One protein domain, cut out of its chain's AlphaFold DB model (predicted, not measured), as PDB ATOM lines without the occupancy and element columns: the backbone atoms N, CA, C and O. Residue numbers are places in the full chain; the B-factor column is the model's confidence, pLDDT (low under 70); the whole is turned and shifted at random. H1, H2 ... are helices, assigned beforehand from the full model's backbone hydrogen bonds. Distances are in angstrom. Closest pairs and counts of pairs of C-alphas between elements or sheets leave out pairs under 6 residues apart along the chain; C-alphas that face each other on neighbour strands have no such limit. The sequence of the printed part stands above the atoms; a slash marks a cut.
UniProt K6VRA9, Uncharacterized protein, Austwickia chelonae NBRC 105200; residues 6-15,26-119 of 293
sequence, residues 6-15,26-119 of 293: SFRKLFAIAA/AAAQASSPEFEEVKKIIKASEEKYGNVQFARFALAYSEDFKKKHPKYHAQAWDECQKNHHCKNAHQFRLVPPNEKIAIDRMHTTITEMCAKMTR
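What this domain is: This is residues 6 to 15 and 26 to 119 of the 293 residues of an uncharacterized protein of Austwickia chelonae NBRC 105200 (UniProt K6VRA9). A short helix, H3, makes the core, and three longer helices, H2, H5 and H7, pack round it, each crossing it at a large angle. H6 packs on H7 and meets H5 at a corner, H4 makes a small corner between H3 and H5, and the little H1 lies off the body, touching no helix. The printed part has 104 residues with seven named helices, H1 to H7 in order, and no named strand; the class is all helix. It is compact, with a radius of gyration of the C-alphas of 14.1 A and spans of 45 by 32 by 24 A.

How they stand to each other: H1, residues 8 to 11, is apart from H2, residues 33 to 49. Through its residues 42 to 49 alone, H2 touches H3, residues 52 to 61, closest at the C-alphas of Glu 46 and Val 52, 4.8 A; at 72 degrees the two are only just about perpendicular. H3 is the hub, touching four helices. H4, residues 63 to 68, and H3 only just touch, only at the corner, with 3 pairs of C-alphas within 8 A, the closest being Leu 59 and Phe 65 at 6.4 A. H5, residues 70 to 82, touches H3 at a steep tilt of 67 degrees, only just short of perpendicular, opposite ways, closest at the C-alphas of Ala 60 and Trp 77, 4.7 A. H5 touches H4 only at the corner, the closest C-alphas being Lys 66 and His 73, 5.2 A. H6, residues 84 to 92, only just touches H5, only at the corner, with 3 pairs of C-alphas within 8 A, the closest being Gln 81 and Lys 87 at 4.8 A. H7, residues 99 to 117, touches H6 at a steep tilt of 48 degrees, opposite ways, closest at the C-alphas of Ala 89 and Met 106, 5.4 A. With residues 99 to 107 alone H7 touches H3, closest at the C-alphas of Ala 58 and Ile 103, 5.7 A. Every O i to N i+4 pair is within hydrogen-bond range in H2, H4, H5 and H7, against 3 of 6 in H3 and 3 of 5 in H6; H1 is too short for such a pair.

Where its parts are: H1 measures 5.0 A from its C-alpha 8 at (190.746, 199.199, 233.936). H2 measures 24.5 A, H3 15.1 A, H4 8.7 A, H5 18.7 A and H6 14.5 A. H7 measures 27.4 A and ends at C-alpha 117, (216.881, 200.699, 245.453).

The domain as a whole: The C-alphas farthest apart are those of Ala 28 and Arg 119, 47.0 A. Residues 16 to 25 are not printed; C-alphas 15 and 26 are 17.9 A apart across the cut. Of the links printed whole, H6 to H7 is short and the others are tight. Mean pLDDT of the printed part is 71.8; residues 6 to 15, 26 to 32, 89 to 98 and 119 are under 70.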
ATOM      1  N   SER A   6     185.105 200.077 234.806       38.19
ATOM      2  CA  SER A   6     185.368 201.414 234.240       38.19
ATOM      3  C   SER A   6     186.791 201.956 234.461       38.19
ATOM      4  O   SER A   6     187.256 202.755 233.660       38.19
ATOM      5  N   PHE A   7     187.514 201.508 235.496       43.97
ATOM      6  CA  PHE A   7     188.861 202.022 235.807       43.97
ATOM      7  C   PHE A   7     189.991 201.234 235.120       43.97
ATOM      8  O   PHE A   7     191.019 201.809 234.780       43.97
ATOM      9  N   ARG A   8     189.785 199.949 234.777       37.78
ATOM     10  CA  ARG A   8     190.746 199.199 233.936       37.78
ATOM     11  C   ARG A   8     190.940 199.845 232.558       37.78
ATOM     12  O   ARG A   8     192.029 199.781 232.005       37.78
ATOM     13  N   LYS A   9     189.918 200.538 232.042       38.91
ATOM     14  CA  LYS A   9     189.988 201.291 230.776       38.91
ATOM     15  C   LYS A   9     190.736 202.630 230.895       38.91
ATOM     16  O   LYS A   9     191.277 203.097 229.904       38.91
ATOM     17  N   LEU A  10     190.866 203.191 232.100       41.69
ATOM     18  CA  LEU A  10     191.789 204.298 232.411       41.69
ATOM     19  C   LEU A  10     193.255 203.834 232.436       41.69
ATOM     20  O   LEU A  10     194.166 204.582 232.089       41.69
ATOM     21  N   PHE A  11     193.473 202.577 232.825       42.44
ATOM     22  CA  PHE A  11     194.791 201.952 232.902       42.44
ATOM     23  C   PHE A  11     195.315 201.406 231.561       42.44
ATOM     24  O   PHE A  11     196.514 201.177 231.460       42.44
ATOM     25  N   ALA A  12     194.473 201.260 230.528       37.69
ATOM     26  CA  ALA A  12     194.865 200.695 229.230       37.69
ATOM     27  C   ALA A  12     195.111 201.720 228.098       37.69
ATOM     28  O   ALA A  12     195.592 201.330 227.045       37.69
ATOM     29  N   ILE A  13     194.811 203.017 228.278       36.94
ATOM     30  CA  ILE A  13     194.923 204.040 227.203       36.94
ATOM     31  C   ILE A  13     195.987 205.106 227.537       36.94
ATOM     32  O   ILE A  13     195.864 206.278 227.204       36.94
ATOM     33  N   ALA A  14     197.050 204.716 228.238       35.50
ATOM     34  CA  ALA A  14     198.260 205.542 228.373       35.50
ATOM     35  C   ALA A  14     199.544 204.748 228.077       35.50
ATOM     36  O   ALA A  14     200.649 205.192 228.369       35.50
ATOM     37  N   ALA A  15     199.385 203.566 227.490       33.31
ATOM     38  CA  ALA A  15     200.445 202.772 226.908       33.31
ATOM     39  C   ALA A  15     199.906 202.280 225.561       33.31
ATOM     40  O   ALA A  15     198.749 201.884 225.488       33.31
ATOM     41  N   ALA A  26     181.662 200.371 225.881       39.31
ATOM     42  CA  ALA A  26     182.589 201.303 226.530       39.31
ATOM     43  C   ALA A  26     182.337 202.777 226.164       39.31
ATOM     44  O   ALA A  26     183.006 203.660 226.693       39.31
ATOM     45  N   ALA A  27     181.413 203.041 225.239       32.91
ATOM     46  CA  ALA A  27     181.320 204.330 224.557       32.91
ATOM     47  C   ALA A  27     180.676 205.451 225.394       32.91
ATOM     48  O   ALA A  27     180.827 206.615 225.049       32.91
ATOM     49  N   ALA A  28     180.006 205.138 226.509       38.66
ATOM     50  CA  ALA A  28     179.254 206.135 227.281       38.66
ATOM     51  C   ALA A  28     180.027 206.775 228.455       38.66
ATOM     52  O   ALA A  28     179.523 207.705 229.075       38.66
ATOM     53  N   GLN A  29     181.226 206.284 228.802       42.59
ATOM     54  CA  GLN A  29     182.024 206.816 229.929       42.59
ATOM     55  C   GLN A  29     183.372 207.414 229.514       42.59
ATOM     56  O   GLN A  29     184.020 208.053 230.333       42.59
ATOM     57  N   ALA A  30     183.788 207.241 228.257       45.69
ATOM     58  CA  ALA A  30     185.043 207.792 227.745       45.69
ATOM     59  C   ALA A  30     184.955 209.284 227.356       45.69
ATOM     60  O   ALA A  30     185.966 209.855 226.962       45.69
ATOM     61  N   SER A  31     183.773 209.901 227.467       50.28
ATOM     62  CA  SER A  31     183.455 211.234 226.938       50.28
ATOM     63  C   SER A  31     182.697 212.142 227.918       50.28
ATOM     64  O   SER A  31     182.125 213.146 227.498       50.28
ATOM     65  N   SER A  32     182.657 211.824 229.222       63.56
ATOM     66  CA  SER A  32     182.039 212.750 230.179       63.56
ATOM     67  C   SER A  32     182.965 213.950 230.449       63.56
ATOM     68  O   SER A  32     184.178 213.764 230.572       63.56
ATOM     69  N   PRO A  33     182.429 215.177 230.589       71.81
ATOM     70  CA  PRO A  33     183.228 216.362 230.923       71.81
ATOM     71  C   PRO A  33     184.083 216.183 232.186       71.81
ATOM     72  O   PRO A  33     185.235 216.604 232.229       71.81
ATOM     73  N   GLU A  34     183.541 215.474 233.178       70.44
ATOM     74  CA  GLU A  34     184.230 215.134 234.427       70.44
ATOM     75  C   GLU A  34     185.455 214.231 234.193       70.44
ATOM     76  O   GLU A  34     186.490 214.387 234.836       70.44
ATOM     77  N   PHE A  35     185.378 213.298 233.239       73.25
ATOM     78  CA  PHE A  35     186.493 212.414 232.905       73.25
ATOM     79  C   PHE A  35     187.649 213.167 232.232       73.25
ATOM     80  O   PHE A  35     188.819 212.916 232.531       73.25
ATOM     81  N   GLU A  36     187.328 214.119 231.356       78.38
ATOM     82  CA  GLU A  36     188.323 214.981 230.715       78.38
ATOM     83  C   GLU A  36     188.986 215.948 231.707       78.38
ATOM     84  O   GLU A  36     190.185 216.213 231.600       78.38
ATOM     85  N   GLU A  37     188.256 216.430 232.714       80.50
ATOM     86  CA  GLU A  37     188.825 217.237 233.798       80.50
ATOM     87  C   GLU A  37     189.854 216.441 234.617       80.50
ATOM     88  O   GLU A  37     190.988 216.892 234.792       80.50
ATOM     89  N   VAL A  38     189.522 215.209 235.021       81.12
ATOM     90  CA  VAL A  38     190.452 214.328 235.751       81.12
ATOM     91  C   VAL A  38     191.722 214.054 234.934       81.12
ATOM     92  O   VAL A  38     192.826 214.102 235.480       81.12
ATOM     93  N   LYS A  39     191.605 213.824 233.617       82.88
ATOM     94  CA  LYS A  39     192.776 213.659 232.734       82.88
ATOM     95  C   LYS A  39     193.670 214.894 232.713       82.88
ATOM     96  O   LYS A  39     194.890 214.748 232.764       82.88
ATOM     97  N   LYS A  40     193.088 216.096 232.647       85.75
ATOM     98  CA  LYS A  40     193.852 217.353 232.677       85.75
ATOM     99  C   LYS A  40     194.613 217.513 233.990       85.75
ATOM    100  O   LYS A  40     195.781 217.889 233.956       85.75
ATOM    101  N   ILE A  41     193.992 217.170 235.120       83.94
ATOM    102  CA  ILE A  41     194.641 217.222 236.440       83.94
ATOM    103  C   ILE A  41     195.817 216.236 236.503       83.94
ATOM    104  O   ILE A  41     196.909 216.608 236.935       83.94
ATOM    105  N   ILE A  42     195.628 215.000 236.024       85.62
ATOM    106  CA  ILE A  42     196.708 214.000 235.963       85.62
ATOM    107  C   ILE A  42     197.842 214.497 235.069       85.62
ATOM    108  O   ILE A  42     198.993 214.416 235.479       85.62
ATOM    109  N   LYS A  43     197.533 215.049 233.891       86.94
ATOM    110  CA  LYS A  43     198.544 215.561 232.961       86.94
ATOM    111  C   LYS A  43     199.345 216.719 233.560       86.94
ATOM    112  O   LYS A  43     200.566 216.702 233.486       86.94
ATOM    113  N   ALA A  44     198.687 217.676 234.214       85.00
ATOM    114  CA  ALA A  44     199.374 218.781 234.887       85.00
ATOM    115  C   ALA A  44     200.289 218.288 236.026       85.00
ATOM    116  O   ALA A  44     201.385 218.804 236.237       85.00
ATOM    117  N   SER A  45     199.853 217.259 236.757       83.00
ATOM    118  CA  SER A  45     200.660 216.626 237.802       83.00
ATOM    119  C   SER A  45     201.818 215.801 237.216       83.00
ATOM    120  O   SER A  45     202.928 215.843 237.736       83.00
ATOM    121  N   GLU A  46     201.611 215.117 236.089       86.94
ATOM    122  CA  GLU A  46     202.657 214.405 235.348       86.94
ATOM    123  C   GLU A  46     203.715 215.368 234.802       86.94
ATOM    124  O   GLU A  46     204.902 215.107 234.959       86.94
ATOM    125  N   GLU A  47     203.313 216.503 234.229       85.56
ATOM    126  CA  GLU A  47     204.237 217.547 233.769       85.56
ATOM    127  C   GLU A  47     205.098 218.084 234.923       85.56
ATOM    128  O   GLU A  47     206.286 218.347 234.744       85.56
ATOM    129  N   LYS A  48     204.525 218.188 236.129       82.75
ATOM    130  CA  LYS A  48     205.236 218.648 237.327       82.75
ATOM    131  C   LYS A  48     206.171 217.590 237.926       82.75
ATOM    132  O   LYS A  48     207.259 217.930 238.379       82.75
ATOM    133  N   TYR A  49     205.734 216.334 237.985       81.25
ATOM    134  CA  TYR A  49     206.412 215.262 238.724       81.25
ATOM    135  C   TYR A  49     206.996 214.166 237.822       81.25
ATOM    136  O   TYR A  49     207.392 213.120 238.324       81.25
ATOM    137  N   GLY A  50     207.028 214.350 236.501       79.38
ATOM    138  CA  GLY A  50     207.690 213.485 235.511       79.38
ATOM    139  C   GLY A  50     207.148 212.056 235.363       79.38
ATOM    140  O   GLY A  50     207.587 211.321 234.479       79.38
ATOM    141  N   ASN A  51     206.200 211.648 236.211       85.44
ATOM    142  CA  ASN A  51     205.719 210.279 236.318       85.44
ATOM    143  C   ASN A  51     204.179 210.256 236.419       85.44
ATOM    144  O   ASN A  51     203.587 210.679 237.415       85.44
ATOM    145  N   VAL A  52     203.525 209.706 235.388       84.62
ATOM    146  CA  VAL A  52     202.052 209.597 235.273       84.62
ATOM    147  C   VAL A  52     201.407 208.816 236.420       84.62
ATOM    148  O   VAL A  52     200.253 209.013 236.792       84.62
ATOM    149  N   GLN A  53     202.161 207.893 236.987       82.88
ATOM    150  CA  GLN A  53     201.720 206.951 237.991       82.88
ATOM    151  C   GLN A  53     201.743 207.579 239.394       82.88
ATOM    152  O   GLN A  53     200.767 207.491 240.138       82.88
ATOM    153  N   PHE A  54     202.793 208.340 239.697       86.00
ATOM    154  CA  PHE A  54     202.844 209.273 240.808       86.00
ATOM    155  C   PHE A  54     201.723 210.307 240.686       86.00
ATOM    156  O   PHE A  54     201.004 210.527 241.655       86.00
ATOM    157  N   ALA A  55     201.510 210.881 239.497       86.56
ATOM    158  CA  ALA A  55     200.458 211.867 239.261       86.56
ATOM    159  C   ALA A  55     199.056 211.335 239.603       86.56
ATOM    160  O   ALA A  55     198.251 212.048 240.200       86.56
ATOM    161  N   ARG A  56     198.781 210.062 239.289       84.94
ATOM    162  CA  ARG A  56     197.535 209.373 239.671       84.94
ATOM    163  C   ARG A  56     197.415 209.188 241.179       84.94
ATOM    164  O   ARG A  56     196.348 209.417 241.737       84.94
ATOM    165  N   PHE A  57     198.494 208.791 241.842       86.31
ATOM    166  CA  PHE A  57     198.495 208.601 243.290       86.31
ATOM    167  C   PHE A  57     198.490 209.910 244.082       86.31
ATOM    168  O   PHE A  57     197.910 209.953 245.162       86.31
ATOM    169  N   ALA A  58     199.031 210.997 243.533       85.31
ATOM    170  CA  ALA A  58     198.955 212.328 244.126       85.31
ATOM    171  C   ALA A  58     197.497 212.777 244.333       85.31
ATOM    172  O   ALA A  58     197.194 213.441 245.323       85.31
ATOM    173  N   LEU A  59     196.571 212.332 243.470       86.25
ATOM    174  CA  LEU A  59     195.134 212.582 243.628       86.25
ATOM    175  C   LEU A  59     194.579 212.024 244.944       86.25
ATOM    176  O   LEU A  59     193.673 212.615 245.520       86.25
ATOM    177  N   ALA A  60     195.133 210.920 245.454       84.06
ATOM    178  CA  ALA A  60     194.725 210.327 246.728       84.06
ATOM    179  C   ALA A  60     195.023 211.254 247.929       84.06
ATOM    180  O   ALA A  60     194.384 211.147 248.979       84.06
ATOM    181  N   TYR A  61     195.960 212.189 247.759       81.81
ATOM    182  CA  TYR A  61     196.401 213.161 248.761       81.81
ATOM    183  C   TYR A  61     195.852 214.578 248.517       81.81
ATOM    184  O   TYR A  61     196.152 215.487 249.290       81.81
ATOM    185  N   SER A  62     195.043 214.763 247.470       83.00
ATOM    186  CA  SER A  62     194.420 216.039 247.118       83.00
ATOM    187  C   SER A  62     193.044 216.181 247.772       83.00
ATOM    188  O   SER A  62     192.096 215.462 247.437       83.00
ATOM    189  N   GLU A  63     192.921 217.107 248.725       80.62
ATOM    190  CA  GLU A  63     191.641 217.392 249.386       80.62
ATOM    191  C   GLU A  63     190.695 218.173 248.463       80.62
ATOM    192  O   GLU A  63     189.481 217.966 248.524       80.62
ATOM    193  N   ASP A  64     191.215 219.012 247.561       82.62
ATOM    194  CA  ASP A  64     190.369 219.697 246.582       82.62
ATOM    195  C   ASP A  64     189.828 218.717 245.536       82.62
ATOM    196  O   ASP A  64     188.642 218.770 245.190       82.62
ATOM    197  N   PHE A  65     190.643 217.750 245.101       84.88
ATOM    198  CA  PHE A  65     190.182 216.665 244.238       84.88
ATOM    199  C   PHE A  65     189.146 215.787 244.940       84.88
ATOM    200  O   PHE A  65     188.145 215.420 244.332       84.88
ATOM    201  N   LYS A  66     189.323 215.495 246.233       85.38
ATOM    202  CA  LYS A  66     188.337 214.754 247.032       85.38
ATOM    203  C   LYS A  66     186.983 215.456 247.096       85.38
ATOM    204  O   LYS A  66     185.958 214.787 246.989       85.38
ATOM    205  N   LYS A  67     186.966 216.782 247.261       85.56
ATOM    206  CA  LYS A  67     185.724 217.574 247.299       85.56
ATOM    207  C   LYS A  67     185.012 217.589 245.947       85.56
ATOM    208  O   LYS A  67     183.797 217.428 245.909       85.56
ATOM    209  N   LYS A  68     185.756 217.780 244.852       85.56
ATOM    210  CA  LYS A  68     185.198 217.903 243.492       85.56
ATOM    211  C   LYS A  68     184.847 216.556 242.858       85.56
ATOM    212  O   LYS A  68     183.847 216.447 242.160       85.56
ATOM    213  N   HIS A  69     185.645 215.528 243.135       84.94
ATOM    214  CA  HIS A  69     185.584 214.219 242.488       84.94
ATOM    215  C   HIS A  69     185.695 213.067 243.510       84.94
ATOM    216  O   HIS A  69     186.579 212.211 243.391       84.94
ATOM    217  N   PRO A  70     184.793 212.969 244.509       83.25
ATOM    218  CA  PRO A  70     184.915 212.019 245.624       83.25
ATOM    219  C   PRO A  70     184.990 210.554 245.173       83.25
ATOM    220  O   PRO A  70     185.707 209.744 245.759       83.25
ATOM    221  N   LYS A  71     184.294 210.211 244.084       83.69
ATOM    222  CA  LYS A  71     184.325 208.871 243.485       83.69
ATOM    223  C   LYS A  71     185.705 208.518 242.918       83.69
ATOM    224  O   LYS A  71     186.171 207.400 243.120       83.69
ATOM    225  N   TYR A  72     186.338 209.451 242.209       82.12
ATOM    226  CA  TYR A  72     187.660 209.245 241.614       82.12
ATOM    227  C   TYR A  72     188.763 209.314 242.673       82.12
ATOM    228  O   TYR A  72     189.745 208.581 242.578       82.12
ATOM    229  N   HIS A  73     188.576 210.127 243.719       86.31
ATOM    230  CA  HIS A  73     189.460 210.161 244.886       86.31
ATOM    231  C   HIS A  73     189.491 208.815 245.615       86.31
ATOM    232  O   HIS A  73     190.572 208.269 245.823       86.31
ATOM    233  N   ALA A  74     188.325 208.233 245.920       78.31
ATOM    234  CA  ALA A  74     188.243 206.924 246.571       78.31
ATOM    235  C   ALA A  74     188.948 205.826 245.756       78.31
ATOM    236  O   ALA A  74     189.640 204.977 246.309       78.31
ATOM    237  N   GLN A  75     188.837 205.881 244.427       79.81
ATOM    238  CA  GLN A  75     189.522 204.948 243.529       79.81
ATOM    239  C   GLN A  75     191.042 205.153 243.517       79.81
ATOM    240  O   GLN A  75     191.786 204.177 243.597       79.81
ATOM    241  N   ALA A  76     191.513 206.403 243.457       83.25
ATOM    242  CA  ALA A  76     192.939 206.716 243.562       83.25
ATOM    243  C   ALA A  76     193.521 206.266 244.915       83.25
ATOM    244  O   ALA A  76     194.635 205.743 244.969       83.25
ATOM    245  N   TRP A  77     192.747 206.419 245.994       83.88
ATOM    246  CA  TRP A  77     193.108 205.962 247.332       83.88
ATOM    247  C   TRP A  77     193.223 204.436 247.415       83.88
ATOM    248  O   TRP A  77     194.247 203.931 247.870       83.88
ATOM    249  N   ASP A  78     192.230 203.697 246.919       83.25
ATOM    250  CA  ASP A  78     192.249 202.229 246.914       83.25
ATOM    251  C   ASP A  78     193.432 201.657 246.121       83.25
ATOM    252  O   ASP A  78     194.048 200.677 246.539       83.25
ATOM    253  N   GLU A  79     193.771 202.257 244.978       81.12
ATOM    254  CA  GLU A  79     194.934 201.842 244.187       81.12
ATOM    255  C   GLU A  79     196.255 202.180 244.892       81.12
ATOM    256  O   GLU A  79     197.174 201.361 244.905       81.12
ATOM    257  N   CYS A  80     196.342 203.340 245.549       82.44
ATOM    258  CA  CYS A  80     197.512 203.710 246.344       82.44
ATOM    259  C   CYS A  80     197.753 202.721 247.500       82.44
ATOM    260  O   CYS A  80     198.883 202.294 247.723       82.44
ATOM    261  N   GLN A  81     196.695 202.255 248.172       82.19
ATOM    262  CA  GLN A  81     196.798 201.264 249.255       82.19
ATOM    263  C   GLN A  81     197.292 199.886 248.790       82.19
ATOM    264  O   GLN A  81     197.856 199.135 249.590       82.19
ATOM    265  N   LYS A  82     197.089 199.538 247.513       81.50
ATOM    266  CA  LYS A  82     197.596 198.288 246.921       81.50
ATOM    267  C   LYS A  82     199.070 198.379 246.538       81.50
ATOM    268  O   LYS A  82     199.729 197.350 246.447       81.50
ATOM    269  N   ASN A  83     199.589 199.584 246.312       79.50
ATOM    270  CA  ASN A  83     200.981 199.792 245.939       79.50
ATOM    271  C   ASN A  83     201.866 199.966 247.185       79.50
ATOM    272  O   ASN A  83     201.612 200.830 248.017       79.50
ATOM    273  N   HIS A  84     202.949 199.191 247.294       78.12
ATOM    274  CA  HIS A  84     203.841 199.214 248.459       78.12
ATOM    275  C   HIS A  84     204.444 200.601 248.758       78.12
ATOM    276  O   HIS A  84     204.452 201.043 249.909       78.12
ATOM    277  N   HIS A  85     204.925 201.313 247.736       76.81
ATOM    278  CA  HIS A  85     205.546 202.631 247.892       76.81
ATOM    279  C   HIS A  85     204.531 203.703 248.290       76.81
ATOM    280  O   HIS A  85     204.783 204.492 249.200       76.81
ATOM    281  N   CYS A  86     203.370 203.703 247.636       77.94
ATOM    282  CA  CYS A  86     202.297 204.645 247.932       77.94
ATOM    283  C   CYS A  86     201.703 204.381 249.325       77.94
ATOM    284  O   CYS A  86     201.569 205.300 250.133       77.94
ATOM    285  N   LYS A  87     201.493 203.101 249.666       78.19
ATOM    286  CA  LYS A  87     201.022 202.673 250.982       78.19
ATOM    287  C   LYS A  87     201.931 203.155 252.112       78.19
ATOM    288  O   LYS A  87     201.453 203.691 253.109       78.19
ATOM    289  N   ASN A  88     203.242 202.984 251.959       72.88
ATOM    290  CA  ASN A  88     204.209 203.381 252.982       72.88
ATOM    291  C   ASN A  88     204.348 204.904 253.105       72.88
ATOM    292  O   ASN A  88     204.599 205.407 254.201       72.88
ATOM    293  N   ALA A  89     204.089 205.655 252.031       69.38
ATOM    294  CA  ALA A  89     204.010 207.111 252.090       69.38
ATOM    295  C   ALA A  89     202.798 207.626 252.901       69.38
ATOM    296  O   ALA A  89     202.762 208.800 253.272       69.38
ATOM    297  N   HIS A  90     201.800 206.788 253.224       61.66
ATOM    298  CA  HIS A  90     200.634 207.195 254.025       61.66
ATOM    299  C   HIS A  90     200.915 207.418 255.510       61.66
ATOM    300  O   HIS A  90     200.125 208.102 256.161       61.66
ATOM    301  N   GLN A  91     202.019 206.903 256.058       57.47
ATOM    302  CA  GLN A  91     202.356 207.124 257.474       57.47
ATOM    303  C   GLN A  91     202.564 208.619 257.806       57.47
ATOM    304  O   GLN A  91     202.509 209.013 258.966       57.47
ATOM    305  N   PHE A  92     202.704 209.477 256.785       52.09
ATOM    306  CA  PHE A  92     202.872 210.928 256.909       52.09
ATOM    307  C   PHE A  92     201.578 211.748 256.750       52.09
ATOM    308  O   PHE A  92     201.640 212.980 256.758       52.09
ATOM    309  N   ARG A  93     200.406 211.099 256.647       48.97
ATOM    310  CA  ARG A  93     199.078 211.748 256.532       48.97
ATOM    311  C   ARG A  93     198.649 212.521 257.796       48.97
ATOM    312  O   ARG A  93     197.578 213.115 257.813       48.97
ATOM    313  N   LEU A  94     199.457 212.514 258.856       50.38
ATOM    314  CA  LEU A  94     199.115 213.068 260.171       50.38
ATOM    315  C   LEU A  94     199.399 214.578 260.349       50.38
ATOM    316  O   LEU A  94     199.425 215.051 261.479       50.38
ATOM    317  N   VAL A  95     199.599 215.368 259.285       45.09
ATOM    318  CA  VAL A  95     199.804 216.832 259.409       45.09
ATOM    319  C   VAL A  95     199.197 217.579 258.196       45.09
ATOM    320  O   VAL A  95     199.204 217.024 257.101       45.09
ATOM    321  N   PRO A  96     198.735 218.837 258.365       50.28
ATOM    322  CA  PRO A  96     197.376 219.381 258.175       50.28
ATOM    323  C   PRO A  96     197.048 219.739 256.683       50.28
ATOM    324  O   PRO A  96     197.865 219.450 255.812       50.28
ATOM    325  N   PRO A  97     195.885 220.342 256.321       56.25
ATOM    326  CA  PRO A  97     195.150 220.144 255.053       56.25
ATOM    327  C   PRO A  97     195.724 220.890 253.832       56.25
ATOM    328  O   PRO A  97     194.997 221.212 252.893       56.25
ATOM    329  N   ASN A  98     197.016 221.216 253.840       63.19
ATOM    330  CA  ASN A  98     197.663 221.803 252.679       63.19
ATOM    331  C   ASN A  98     198.065 220.686 251.710       63.19
ATOM    332  O   ASN A  98     199.105 220.043 251.862       63.19
ATOM    333  N   GLU A  99     197.220 220.491 250.703       70.00
ATOM    334  CA  GLU A  99     197.391 219.548 249.598       70.00
ATOM    335  C   GLU A  99     198.806 219.553 249.000       70.00
ATOM    336  O   GLU A  99     199.394 218.492 248.786       70.00
ATOM    337  N   LYS A 100     199.408 220.735 248.815       73.69
ATOM    338  CA  LYS A 100     200.768 220.852 248.275       73.69
ATOM    339  C   LYS A 100     201.794 220.171 249.180       73.69
ATOM    340  O   LYS A 100     202.652 219.442 248.695       73.69
ATOM    341  N   ILE A 101     201.687 220.372 250.493       74.94
ATOM    342  CA  ILE A 101     202.608 219.780 251.473       74.94
ATOM    343  C   ILE A 101     202.455 218.255 251.499       74.94
ATOM    344  O   ILE A 101     203.455 217.543 251.592       74.94
ATOM    345  N   ALA A 102     201.225 217.743 251.398       77.25
ATOM    346  CA  ALA A 102     200.962 216.306 251.393       77.25
ATOM    347  C   ALA A 102     201.567 215.615 250.159       77.25
ATOM    348  O   ALA A 102     202.281 214.619 250.300       77.25
ATOM    349  N   ILE A 103     201.345 216.180 248.968       81.56
ATOM    350  CA  ILE A 103     201.893 215.651 247.712       81.56
ATOM    351  C   ILE A 103     203.425 215.763 247.700       81.56
ATOM    352  O   ILE A 103     204.102 214.799 247.342       81.56
ATOM    353  N   ASP A 104     203.995 216.883 248.155       79.38
ATOM    354  CA  ASP A 104     205.453 217.063 248.200       79.38
ATOM    355  C   ASP A 104     206.124 216.083 249.189       79.38
ATOM    356  O   ASP A 104     207.190 215.542 248.895       79.38
ATOM    357  N   ARG A 105     205.491 215.770 250.329       77.25
ATOM    358  CA  ARG A 105     205.984 214.743 251.271       77.25
ATOM    359  C   ARG A 105     205.900 213.330 250.704       77.25
ATOM    360  O   ARG A 105     206.839 212.549 250.876       77.25
ATOM    361  N   MET A 106     204.801 213.001 250.026       81.94
ATOM    362  CA  MET A 106     204.660 211.729 249.315       81.94
ATOM    363  C   MET A 106     205.767 211.590 248.261       81.94
ATOM    364  O   MET A 106     206.453 210.569 248.222       81.94
ATOM    365  N   HIS A 107     205.998 212.639 247.471       84.12
ATOM    366  CA  HIS A 107     207.077 212.703 246.489       84.12
ATOM    367  C   HIS A 107     208.451 212.460 247.124       84.12
ATOM    368  O   HIS A 107     209.199 211.588 246.680       84.12
ATOM    369  N   THR A 108     208.780 213.179 248.203       78.25
ATOM    370  CA  THR A 108     210.034 212.977 248.946       78.25
ATOM    371  C   THR A 108     210.174 211.543 249.456       78.25
ATOM    372  O   THR A 108     211.221 210.933 249.281       78.25
ATOM    373  N   THR A 109     209.114 210.957 250.009       77.25
ATOM    374  CA  THR A 109     209.168 209.587 250.540       77.25
ATOM    375  C   THR A 109     209.439 208.561 249.439       77.25
ATOM    376  O   THR A 109     210.305 207.699 249.583       77.25
ATOM    377  N   ILE A 110     208.725 208.658 248.315       81.00
ATOM    378  CA  ILE A 110     208.882 207.717 247.199       81.00
ATOM    379  C   ILE A 110     210.270 207.870 246.569       81.00
ATOM    380  O   ILE A 110     210.948 206.869 246.343       81.00
ATOM    381  N   THR A 111     210.736 209.102 246.355       78.88
ATOM    382  CA  THR A 111     212.089 209.355 245.832       78.88
ATOM    383  C   THR A 111     213.184 208.833 246.769       78.88
ATOM    384  O   THR A 111     214.165 208.264 246.290       78.88
ATOM    385  N   GLU A 112     213.012 208.910 248.094       75.00
ATOM    386  CA  GLU A 112     213.925 208.277 249.058       75.00
ATOM    387  C   GLU A 112     213.912 206.742 248.971       75.00
ATOM    388  O   GLU A 112     214.966 206.109 249.075       75.00
ATOM    389  N   MET A 113     212.746 206.121 248.765       77.00
ATOM    390  CA  MET A 113     212.648 204.672 248.550       77.00
ATOM    391  C   MET A 113     213.350 204.252 247.252       77.00
ATOM    392  O   MET A 113     214.162 203.326 247.276       77.00
ATOM    393  N   CYS A 114     213.119 204.970 246.149       78.50
ATOM    394  CA  CYS A 114     213.799 204.734 244.874       78.50
ATOM    395  C   CYS A 114     215.321 204.903 245.008       78.50
ATOM    396  O   CYS A 114     216.083 204.059 244.545       78.50
ATOM    397  N   ALA A 115     215.784 205.922 245.739       75.00
ATOM    398  CA  ALA A 115     217.206 206.140 246.009       75.00
ATOM    399  C   ALA A 115     217.871 205.039 246.851       75.00
ATOM    400  O   ALA A 115     219.096 204.887 246.823       75.00
ATOM    401  N   LYS A 116     217.104 204.291 247.652       74.31
ATOM    402  CA  LYS A 116     217.621 203.109 248.359       74.31
ATOM    403  C   LYS A 116     217.779 201.928 247.402       74.31
ATOM    404  O   LYS A 116     218.767 201.208 247.515       74.31
ATOM    405  N   MET A 117     216.860 201.777 246.448       74.75
ATOM    406  CA  MET A 117     216.881 200.699 245.453       74.75
ATOM    407  C   MET A 117     218.062 200.811 244.488       74.75
ATOM    408  O   MET A 117     218.679 199.796 244.195       74.75
ATOM    409  N   THR A 118     218.487 202.023 244.110       71.25
ATOM    410  CA  THR A 118     219.638 202.237 243.198       71.25
ATOM    411  C   THR A 118     220.984 201.701 243.699       71.25
ATOM    412  O   THR A 118     221.983 201.754 242.981       71.25
ATOM    413  N   ARG A 119     221.050 201.216 244.943       64.06
ATOM    414  CA  ARG A 119     222.249 200.596 245.522       64.06
ATOM    415  C   ARG A 119     222.276 199.079 245.376       64.06
ATOM    416  O   ARG A 119     223.315 198.485 245.647       64.06
TER     417      ARG A 119